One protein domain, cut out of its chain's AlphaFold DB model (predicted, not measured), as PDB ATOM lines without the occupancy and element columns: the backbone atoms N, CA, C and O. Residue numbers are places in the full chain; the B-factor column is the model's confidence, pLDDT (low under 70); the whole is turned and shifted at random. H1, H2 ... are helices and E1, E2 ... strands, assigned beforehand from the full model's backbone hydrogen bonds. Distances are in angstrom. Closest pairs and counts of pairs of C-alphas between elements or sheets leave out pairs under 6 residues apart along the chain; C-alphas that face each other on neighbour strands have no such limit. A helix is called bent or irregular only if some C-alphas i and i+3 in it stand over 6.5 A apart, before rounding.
ATOM      1  N   LYS A   5      25.877 -50.660 -36.506       95.81
ATOM      2  CA  LYS A   5      25.606 -51.529 -35.362       95.81
ATOM      3  C   LYS A   5      24.375 -52.375 -35.672       95.81
ATOM      4  O   LYS A   5      23.289 -51.836 -35.861       95.81
ATOM      5  N   GLU A   6      24.538 -53.692 -35.711       96.06
ATOM      6  CA  GLU A   6      23.401 -54.611 -35.782       96.06
ATOM      7  C   GLU A   6      22.913 -54.951 -34.371       96.06
ATOM      8  O   GLU A   6      23.717 -55.246 -33.482       96.06
ATOM      9  N   ILE A   7      21.594 -54.922 -34.181       95.31
ATOM     10  CA  ILE A   7      20.916 -55.453 -32.999       95.31
ATOM     11  C   ILE A   7      19.836 -56.433 -33.457       95.31
ATOM     12  O   ILE A   7      19.192 -56.225 -34.486       95.31
ATOM     13  N   LYS A   8      19.654 -57.517 -32.709       94.75
ATOM     14  CA  LYS A   8      18.655 -58.546 -32.996       94.75
ATOM     15  C   LYS A   8      17.884 -58.832 -31.708       94.75
ATOM     16  O   LYS A   8      18.538 -59.229 -30.744       94.75
ATOM     17  N   PRO A   9      16.555 -58.642 -31.683       92.56
ATOM     18  CA  PRO A   9      15.752 -58.987 -30.524       92.56
ATOM     19  C   PRO A   9      15.839 -60.486 -30.239       92.56
ATOM     20  O   PRO A   9      15.800 -61.314 -31.156       92.56
ATOM     21  N   GLU A  10      15.918 -60.850 -28.965       94.12
ATOM     22  CA  GLU A  10      15.752 -62.241 -28.553       94.12
ATOM     23  C   GLU A  10      14.312 -62.721 -28.802       94.12
ATOM     24  O   GLU A  10      13.409 -61.943 -29.118       94.12
ATOM     25  N   GLN A  11      14.056 -64.024 -28.659       92.62
ATOM     26  CA  GLN A  11      12.715 -64.577 -28.883       92.62
ATOM     27  C   GLN A  11      11.669 -63.977 -27.925       92.62
ATOM     28  O   GLN A  11      10.538 -63.702 -28.327       92.62
ATOM     29  N   SER A  12      12.054 -63.744 -26.669       94.31
ATOM     30  CA  SER A  12      11.232 -63.075 -25.657       94.31
ATOM     31  C   SER A  12      10.943 -61.621 -26.039       94.31
ATOM     32  O   SER A  12       9.793 -61.195 -26.032       94.31
ATOM     33  N   GLU A  13      11.969 -60.877 -26.439       95.50
ATOM     34  CA  GLU A  13      11.866 -59.478 -26.861       95.50
ATOM     35  C   GLU A  13      11.038 -59.319 -28.136       95.50
ATOM     36  O   GLU A  13      10.218 -58.412 -28.229       95.50
ATOM     37  N   SER A  14      11.187 -60.242 -29.085       94.31
ATOM     38  CA  SER A  14      10.371 -60.299 -30.301       94.31
ATOM     39  C   SER A  14       8.889 -60.442 -29.966       94.31
ATOM     40  O   SER A  14       8.053 -59.793 -30.589       94.31
ATOM     41  N   LYS A  15       8.548 -61.251 -28.955       93.38
ATOM     42  CA  LYS A  15       7.167 -61.365 -28.484       93.38
ATOM     43  C   LYS A  15       6.665 -60.041 -27.901       93.38
ATOM     44  O   LYS A  15       5.596 -59.597 -28.295       93.38
ATOM     45  N   VAL A  16       7.454 -59.379 -27.052       94.75
ATOM     46  CA  VAL A  16       7.086 -58.064 -26.486       94.75
ATOM     47  C   VAL A  16       6.857 -57.025 -27.584       94.75
ATOM     48  O   VAL A  16       5.862 -56.309 -27.558       94.75
ATOM     49  N   ILE A  17       7.743 -56.966 -28.584       94.75
ATOM     50  CA  ILE A  17       7.594 -56.055 -29.725       94.75
ATOM     51  C   ILE A  17       6.310 -56.371 -30.497       94.75
ATOM     52  O   ILE A  17       5.596 -55.450 -30.887       94.75
ATOM     53  N   LYS A  18       5.998 -57.653 -30.716       93.19
ATOM     54  CA  LYS A  18       4.775 -58.054 -31.418       93.19
ATOM     55  C   LYS A  18       3.519 -57.668 -30.647       93.19
ATOM     56  O   LYS A  18       2.626 -57.080 -31.242       93.19
ATOM     57  N   ASP A  19       3.484 -57.954 -29.349       92.81
ATOM     58  CA  ASP A  19       2.354 -57.625 -28.480       92.81
ATOM     59  C   ASP A  19       2.118 -56.100 -28.455       92.81
ATOM     60  O   ASP A  19       0.977 -55.646 -28.533       92.81
ATOM     61  N   LEU A  20       3.194 -55.299 -28.438       94.19
ATOM     62  CA  LEU A  20       3.118 -53.838 -28.532       94.19
ATOM     63  C   LEU A  20       2.578 -53.364 -29.891       94.19
ATOM     64  O   LEU A  20       1.716 -52.490 -29.933       94.19
ATOM     65  N   ILE A  21       3.065 -53.934 -30.999       91.69
ATOM     66  CA  ILE A  21       2.568 -53.612 -32.347       91.69
ATOM     67  C   ILE A  21       1.085 -53.959 -32.462       91.69
ATOM     68  O   ILE A  21       0.313 -53.141 -32.949       91.69
ATOM     69  N   ASP A  22       0.679 -55.141 -32.002       91.12
ATOM     70  CA  ASP A  22      -0.715 -55.580 -32.062       91.12
ATOM     71  C   ASP A  22      -1.616 -54.680 -31.220       91.12
ATOM     72  O   ASP A  22      -2.688 -54.293 -31.678       91.12
ATOM     73  N   HIS A  23      -1.169 -54.275 -30.030       91.50
ATOM     74  CA  HIS A  23      -1.904 -53.303 -29.228       91.50
ATOM     75  C   HIS A  23      -2.116 -51.982 -29.979       91.50
ATOM     76  O   HIS A  23      -3.222 -51.451 -29.953       91.50
ATOM     77  N   ILE A  24      -1.088 -51.477 -30.668       91.69
ATOM     78  CA  ILE A  24      -1.175 -50.221 -31.423       91.69
ATOM     79  C   ILE A  24      -2.102 -50.359 -32.636       91.69
ATOM     80  O   ILE A  24      -2.905 -49.472 -32.895       91.69
ATOM     81  N   VAL A  25      -1.976 -51.454 -33.387       88.38
ATOM     82  CA  VAL A  25      -2.685 -51.664 -34.660       88.38
ATOM     83  C   VAL A  25      -4.161 -52.017 -34.459       88.38
ATOM     84  O   VAL A  25      -4.970 -51.712 -35.327       88.38
ATOM     85  N   PHE A  26      -4.517 -52.679 -33.356       88.75
ATOM     86  CA  PHE A  26      -5.890 -53.136 -33.105       88.75
ATOM     87  C   PHE A  26      -6.664 -52.281 -32.088       88.75
ATOM     88  O   PHE A  26      -7.809 -52.611 -31.776       88.75
ATOM     89  N   ASP A  27      -6.080 -51.202 -31.558       88.94
ATOM     90  CA  ASP A  27      -6.818 -50.215 -30.763       88.94
ATOM     91  C   ASP A  27      -7.432 -49.160 -31.695       88.94
ATOM     92  O   ASP A  27      -6.736 -48.270 -32.178       88.94
ATOM     93  N   GLU A  28      -8.753 -49.224 -31.896       84.38
ATOM     94  CA  GLU A  28      -9.520 -48.284 -32.736       84.38
ATOM     95  C   GLU A  28      -9.302 -46.808 -32.348       84.38
ATOM     96  O   GLU A  28      -9.484 -45.904 -33.162       84.38
ATOM     97  N   LYS A  29      -8.884 -46.518 -31.105       85.50
ATOM     98  CA  LYS A  29      -8.567 -45.147 -30.670       85.50
ATOM     99  C   LYS A  29      -7.258 -44.616 -31.255       85.50
ATOM    100  O   LYS A  29      -6.996 -43.424 -31.133       85.50
ATOM    101  N   LEU A  30      -6.419 -45.484 -31.814       86.06
ATOM    102  CA  LEU A  30      -5.117 -45.156 -32.396       86.06
ATOM    103  C   LEU A  30      -5.144 -45.144 -33.930       86.06
ATOM    104  O   LEU A  30      -4.141 -44.780 -34.539       86.06
ATOM    105  N   ASP A  31      -6.291 -45.455 -34.545       85.06
ATOM    106  CA  ASP A  31      -6.501 -45.313 -35.994       85.06
ATOM    107  C   ASP A  31      -6.346 -43.853 -36.451       85.06
ATOM    108  O   ASP A  31      -5.942 -43.569 -37.581       85.06
ATOM    109  N   ASN A  32      -6.634 -42.902 -35.557       88.25
ATOM    110  CA  ASN A  32      -6.326 -41.498 -35.769       88.25
ATOM    111  C   ASN A  32      -4.835 -41.230 -35.509       88.25
ATOM    112  O   ASN A  32      -4.345 -41.325 -34.381       88.25
ATOM    113  N   GLN A  33      -4.129 -40.796 -36.554       88.12
ATOM    114  CA  GLN A  33      -2.702 -40.479 -36.497       88.12
ATOM    115  C   GLN A  33      -2.340 -39.490 -35.376       88.12
ATOM    116  O   GLN A  33      -1.279 -39.631 -34.769       88.12
ATOM    117  N   TYR A  34      -3.179 -38.490 -35.091       92.62
ATOM    118  CA  TYR A  34      -2.876 -37.499 -34.054       92.62
ATOM    119  C   TYR A  34      -2.904 -38.122 -32.654       92.62
ATOM    120  O   TYR A  34      -1.965 -37.928 -31.882       92.62
ATOM    121  N   ASP A  35      -3.915 -38.947 -32.374       90.44
ATOM    122  CA  ASP A  35      -4.048 -39.671 -31.105       90.44
ATOM    123  C   ASP A  35      -2.891 -40.665 -30.906       90.44
ATOM    124  O   ASP A  35      -2.355 -40.808 -29.801       90.44
ATOM    125  N   PHE A  36      -2.440 -41.307 -31.991       92.88
ATOM    126  CA  PHE A  36      -1.233 -42.129 -31.966       92.88
ATOM    127  C   PHE A  36       0.020 -41.306 -31.641       92.88
ATOM    128  O   PHE A  36       0.793 -41.689 -30.762       92.88
ATOM    129  N   LEU A  37       0.237 -40.174 -32.321       94.75
ATOM    130  CA  LEU A  37       1.438 -39.352 -32.146       94.75
ATOM    131  C   LEU A  37       1.585 -38.818 -30.715       94.75
ATOM    132  O   LEU A  37       2.702 -38.801 -30.193       94.75
ATOM    133  N   GLU A  38       0.484 -38.451 -30.056       94.50
ATOM    134  CA  GLU A  38       0.504 -38.026 -28.649       94.50
ATOM    135  C   GLU A  38       1.002 -39.135 -27.706       94.50
ATOM    136  O   GLU A  38       1.681 -38.861 -26.713       94.50
ATOM    137  N   ARG A  39       0.720 -40.400 -28.034       93.81
ATOM    138  CA  ARG A  39       1.068 -41.571 -27.211       93.81
ATOM    139  C   ARG A  39       2.318 -42.308 -27.680       93.81
ATOM    140  O   ARG A  39       2.853 -43.122 -26.931       93.81
ATOM    141  N   ALA A  40       2.833 -42.011 -28.871       94.31
ATOM    142  CA  ALA A  40       3.955 -42.723 -29.484       94.31
ATOM    143  C   ALA A  40       5.198 -42.765 -28.580       94.31
ATOM    144  O   ALA A  40       5.865 -43.792 -28.475       94.31
ATOM    145  N   SER A  41       5.485 -41.667 -27.874       95.00
ATOM    146  CA  SER A  41       6.597 -41.603 -26.916       95.00
ATOM    147  C   SER A  41       6.417 -42.531 -25.708       95.00
ATOM    148  O   SER A  41       7.409 -43.053 -25.199       95.00
ATOM    149  N   ILE A  42       5.172 -42.770 -25.284       95.00
ATOM    150  CA  ILE A  42       4.816 -43.698 -24.206       95.00
ATOM    151  C   ILE A  42       5.006 -45.129 -24.706       95.00
ATOM    152  O   ILE A  42       5.735 -45.895 -24.086       95.00
ATOM    153  N   PHE A  43       4.463 -45.461 -25.882       95.38
ATOM    154  CA  PHE A  43       4.668 -46.775 -26.500       95.38
ATOM    155  C   PHE A  43       6.150 -47.088 -26.738       95.38
ATOM    156  O   PHE A  43       6.591 -48.213 -26.525       95.38
ATOM    157  N   ALA A  44       6.959 -46.089 -27.098       96.12
ATOM    158  CA  ALA A  44       8.400 -46.265 -27.250       96.12
ATOM    159  C   ALA A  44       9.105 -46.686 -25.944       96.12
ATOM    160  O   ALA A  44      10.165 -47.310 -26.014       96.12
ATOM    161  N   GLN A  45       8.544 -46.386 -24.763       96.94
ATOM    162  CA  GLN A  45       9.079 -46.856 -23.477       96.94
ATOM    163  C   GLN A  45       8.764 -48.326 -23.187       96.94
ATOM    164  O   GLN A  45       9.508 -48.959 -22.435       96.94
ATOM    165  N   GLU A  46       7.734 -48.880 -23.826       96.62
ATOM    166  CA  GLU A  46       7.333 -50.286 -23.699       96.62
ATOM    167  C   GLU A  46       8.196 -51.226 -24.559       96.62
ATOM    168  O   GLU A  46       8.116 -52.449 -24.442       96.62
ATOM    169  N   LEU A  47       9.075 -50.676 -25.405       96.50
ATOM    170  CA  LEU A  47      10.065 -51.471 -26.125       96.50
ATOM    171  C   LEU A  47      10.989 -52.232 -25.152       96.50
ATOM    172  O   LEU A  47      11.293 -51.738 -24.055       96.50
ATOM    173  N   PRO A  48      11.530 -53.394 -25.572       96.62
ATOM    174  CA  PRO A  48      12.551 -54.102 -24.816       96.62
ATOM    175  C   PRO A  48      13.680 -53.172 -24.371       96.62
ATOM    176  O   PRO A  48      14.167 -52.327 -25.128       96.62
ATOM    177  N   ARG A  49      14.092 -53.320 -23.108       96.25
ATOM    178  CA  ARG A  49      15.084 -52.441 -22.480       96.25
ATOM    179  C   ARG A  49      16.396 -52.397 -23.268       96.25
ATOM    180  O   ARG A  49      16.942 -51.312 -23.433       96.25
ATOM    181  N   SER A  50      16.853 -53.539 -23.776       94.94
ATOM    182  CA  SER A  50      18.067 -53.660 -24.596       94.94
ATOM    183  C   SER A  50      18.039 -52.729 -25.818       94.94
ATOM    184  O   SER A  50      18.999 -52.010 -26.083       94.94
ATOM    185  N   ILE A  51      16.904 -52.668 -26.519       95.56
ATOM    186  CA  ILE A  51      16.698 -51.828 -27.703       95.56
ATOM    187  C   ILE A  51      16.667 -50.353 -27.308       95.56
ATOM    188  O   ILE A  51      17.314 -49.527 -27.952       95.56
ATOM    189  N   ARG A  52      15.951 -50.012 -26.228       96.75
ATOM    190  CA  ARG A  52      15.892 -48.629 -25.725       96.75
ATOM    191  C   ARG A  52      17.267 -48.112 -25.312       96.75
ATOM    192  O   ARG A  52      17.609 -46.976 -25.639       96.75
ATOM    193  N   GLU A  53      18.059 -48.932 -24.626       96.69
ATOM    194  CA  GLU A  53      19.428 -48.589 -24.233       96.69
ATOM    195  C   GLU A  53      20.330 -48.383 -25.455       96.69
ATOM    196  O   GLU A  53      21.046 -47.383 -25.517       96.69
ATOM    197  N   GLU A  54      20.247 -49.249 -26.468       95.75
ATOM    198  CA  GLU A  54      21.006 -49.083 -27.714       95.75
ATOM    199  C   GLU A  54      20.600 -47.811 -28.476       95.75
ATOM    200  O   GLU A  54      21.470 -47.064 -28.923       95.75
ATOM    201  N   PHE A  55      19.306 -47.482 -28.558       96.31
ATOM    202  CA  PHE A  55      18.847 -46.219 -29.155       96.31
ATOM    203  C   PHE A  55      19.355 -44.996 -28.388       96.31
ATOM    204  O   PHE A  55      19.832 -44.031 -28.996       96.31
ATOM    205  N   TYR A  56      19.302 -45.041 -27.056       96.44
ATOM    206  CA  TYR A  56      19.845 -43.980 -26.218       96.44
ATOM    207  C   TYR A  56      21.354 -43.811 -26.441       96.44
ATOM    208  O   TYR A  56      21.836 -42.696 -26.650       96.44
ATOM    209  N   HIS A  57      22.111 -44.910 -26.449       95.69
ATOM    210  CA  HIS A  57      23.554 -44.895 -26.671       95.69
ATOM    211  C   HIS A  57      23.936 -44.409 -28.066       95.69
ATOM    212  O   HIS A  57      24.874 -43.617 -28.187       95.69
ATOM    213  N   PHE A  58      23.197 -44.815 -29.096       96.00
ATOM    214  CA  PHE A  58      23.382 -44.313 -30.451       96.00
ATOM    215  C   PHE A  58      23.237 -42.806 -30.509       96.00
ATOM    216  O   PHE A  58      24.150 -42.125 -30.970       96.00
ATOM    217  N   LYS A  59      22.128 -42.280 -29.979       95.38
ATOM    218  CA  LYS A  59      21.865 -40.845 -30.039       95.38
ATOM    219  C   LYS A  59      22.827 -40.036 -29.172       95.38
ATOM    220  O   LYS A  59      23.140 -38.898 -29.502       95.38
ATOM    221  N   ARG A  60      23.278 -40.603 -28.051       97.06
ATOM    222  CA  ARG A  60      24.160 -39.911 -27.107       97.06
ATOM    223  C   ARG A  60      25.614 -39.872 -27.564       97.06
ATOM    224  O   ARG A  60      26.288 -38.882 -27.294       97.06
ATOM    225  N   TYR A  61      26.109 -40.956 -28.155       95.56
ATOM    226  CA  TYR A  61      27.539 -41.121 -28.421       95.56
ATOM    227  C   TYR A  61      27.905 -41.127 -29.902       95.56
ATOM    228  O   TYR A  61      29.086 -40.986 -30.199       95.56
ATOM    229  N   GLU A  62      26.939 -41.348 -30.800       90.94
ATOM    230  CA  GLU A  62      27.113 -41.305 -32.261       90.94
ATOM    231  C   GLU A  62      28.343 -42.105 -32.759       90.94
ATOM    232  O   GLU A  62      29.006 -41.753 -33.730       90.94
ATOM    233  N   LYS A  63      28.665 -43.220 -32.077       92.12
ATOM    234  CA  LYS A  63      29.852 -44.062 -32.350       92.12
ATOM    235  C   LYS A  63      29.779 -44.825 -33.677       92.12
ATOM    236  O   LYS A  63      30.795 -45.324 -34.156       92.12
ATOM    237  N   TYR A  64      28.583 -44.982 -34.225       93.50
ATOM    238  CA  TYR A  64      28.298 -45.657 -35.488       93.50
ATOM    239  C   TYR A  64      27.379 -44.774 -36.331       93.50
ATOM    240  O   TYR A  64      26.714 -43.887 -35.808       93.50
ATOM    241  N   THR A  65      27.342 -45.017 -37.640       94.94
ATOM    242  CA  THR A  65      26.559 -44.216 -38.593       94.94
ATOM    243  C   THR A  65      25.079 -44.599 -38.599       94.94
ATOM    244  O   THR A  65      24.234 -43.774 -38.928       94.94
ATOM    245  N   ALA A  66      24.758 -45.845 -38.241       95.38
ATOM    246  CA  ALA A  66      23.387 -46.342 -38.193       95.38
ATOM    247  C   ALA A  66      23.239 -47.523 -37.223       95.38
ATOM    248  O   ALA A  66      24.200 -48.262 -36.984       95.38
ATOM    249  N   ILE A  67      22.009 -47.720 -36.734       95.38
ATOM    250  CA  ILE A  67      21.548 -48.978 -36.134       95.38
ATOM    251  C   ILE A  67      20.714 -49.731 -37.161       95.38
ATOM    252  O   ILE A  67      19.814 -49.160 -37.773       95.38
ATOM    253  N   HIS A  68      20.965 -51.029 -37.287       95.31
ATOM    254  CA  HIS A  68      20.100 -51.966 -37.987       95.31
ATOM    255  C   HIS A  68      19.454 -52.925 -36.979       95.31
ATOM    256  O   HIS A  68      20.141 -53.763 -36.394       95.31
ATOM    257  N   VAL A  69      18.138 -52.804 -36.785       94.06
ATOM    258  CA  VAL A  69      17.340 -53.733 -35.968       94.06
ATOM    259  C   VAL A  69      16.835 -54.865 -36.861       94.06
ATOM    260  O   VAL A  69      15.994 -54.637 -37.732       94.06
ATOM    261  N   LYS A  70      17.372 -56.070 -36.678       92.69
ATOM    262  CA  LYS A  70      17.076 -57.244 -37.512       92.69
ATOM    263  C   LYS A  70      15.909 -58.051 -36.968       92.69
ATOM    264  O   LYS A  70      15.602 -57.983 -35.786       92.69
TER     265      LYS A  70
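What this domain is: This is residues 5 to 70 of the 89 residues of an uncharacterized protein of Photorhabdus bodei (UniProt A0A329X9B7). This is an open, loosely joined model with two ends: at one, helices H1 and H2 run opposite ways, joined by the turn of residues 27 to 32; at the other, H3 lies over one face of a tiny sheet of the two strands E1 and E2. The sheet brings the beginning and the end of the printed part side by side, and the helix contacts are few. The printed part has 66 residues with three named helices and two named strands, in the order E1, H1, H2, H3, E2; the sheet's order is E1, E2, parallel, and the class is mostly helix. The whole is loose, with a radius of gyration of the C-alphas of 13.5 A, and spans 39 by 26 by 15 A.

How they stand to each other: E1, residues 5 to 7, and E2, residues 66 to 69, are parallel neighbours, with 17 degrees between their directions. N 7 and O 68 are 2.9 A apart and N 68 and O 5 are 2.8 A apart, both within hydrogen-bond range. With H1, residues 11 to 26, H2, residues 33 to 45, and H3, residues 49 to 61, between them, these strands form a strand-helix-strand unit, two parallel neighbour strands with helices between. H1 and H2 are close but not clearly touching, with their closest C-alphas, those of Leu 20 and Phe 43, 7.5 A apart. They run opposite ways at a shallow tilt of 20 degrees. H2 and H3 are close but not clearly touching, the closest C-alphas being those of Gln 45 and Arg 52, 7.4 A apart. Their lines are about perpendicular, at 84 degrees. The closest C-alphas of H3 and E2, those of Phe 58 and Ile 67, are 7.6 A apart. H1 is apart from H3 and from E2. In H1 and H3 every O i to N i+4 pair is within hydrogen-bond range; in H2 5 of 9 are.

Where its parts are: E1 begins at C-alpha 5, (25.606, -51.529, -35.362), and is 6.6 A long. H1 measures 22.2 A from C-alpha 11, at (12.715, -64.577, -28.883), to C-alpha 26. H2 measures 18.7 A and is irregular: C-alphas 38 and 41 are 7.3 A apart. H3 measures 17.8 A. E2 measures 9.8 A and ends at C-alpha 69, (17.340, -53.733, -35.968).

The domain as a whole: The two C-alphas farthest apart, those of Glu 28 and Lys 63, are 39.6 A apart, while those of Lys 5 and Lys 70 are 10.5 A apart. The printed part has no cut. The link from H1 to H2 is short; the other links are tight. The mean pLDDT of the printed part is 93.5, and no printed residue is under 70.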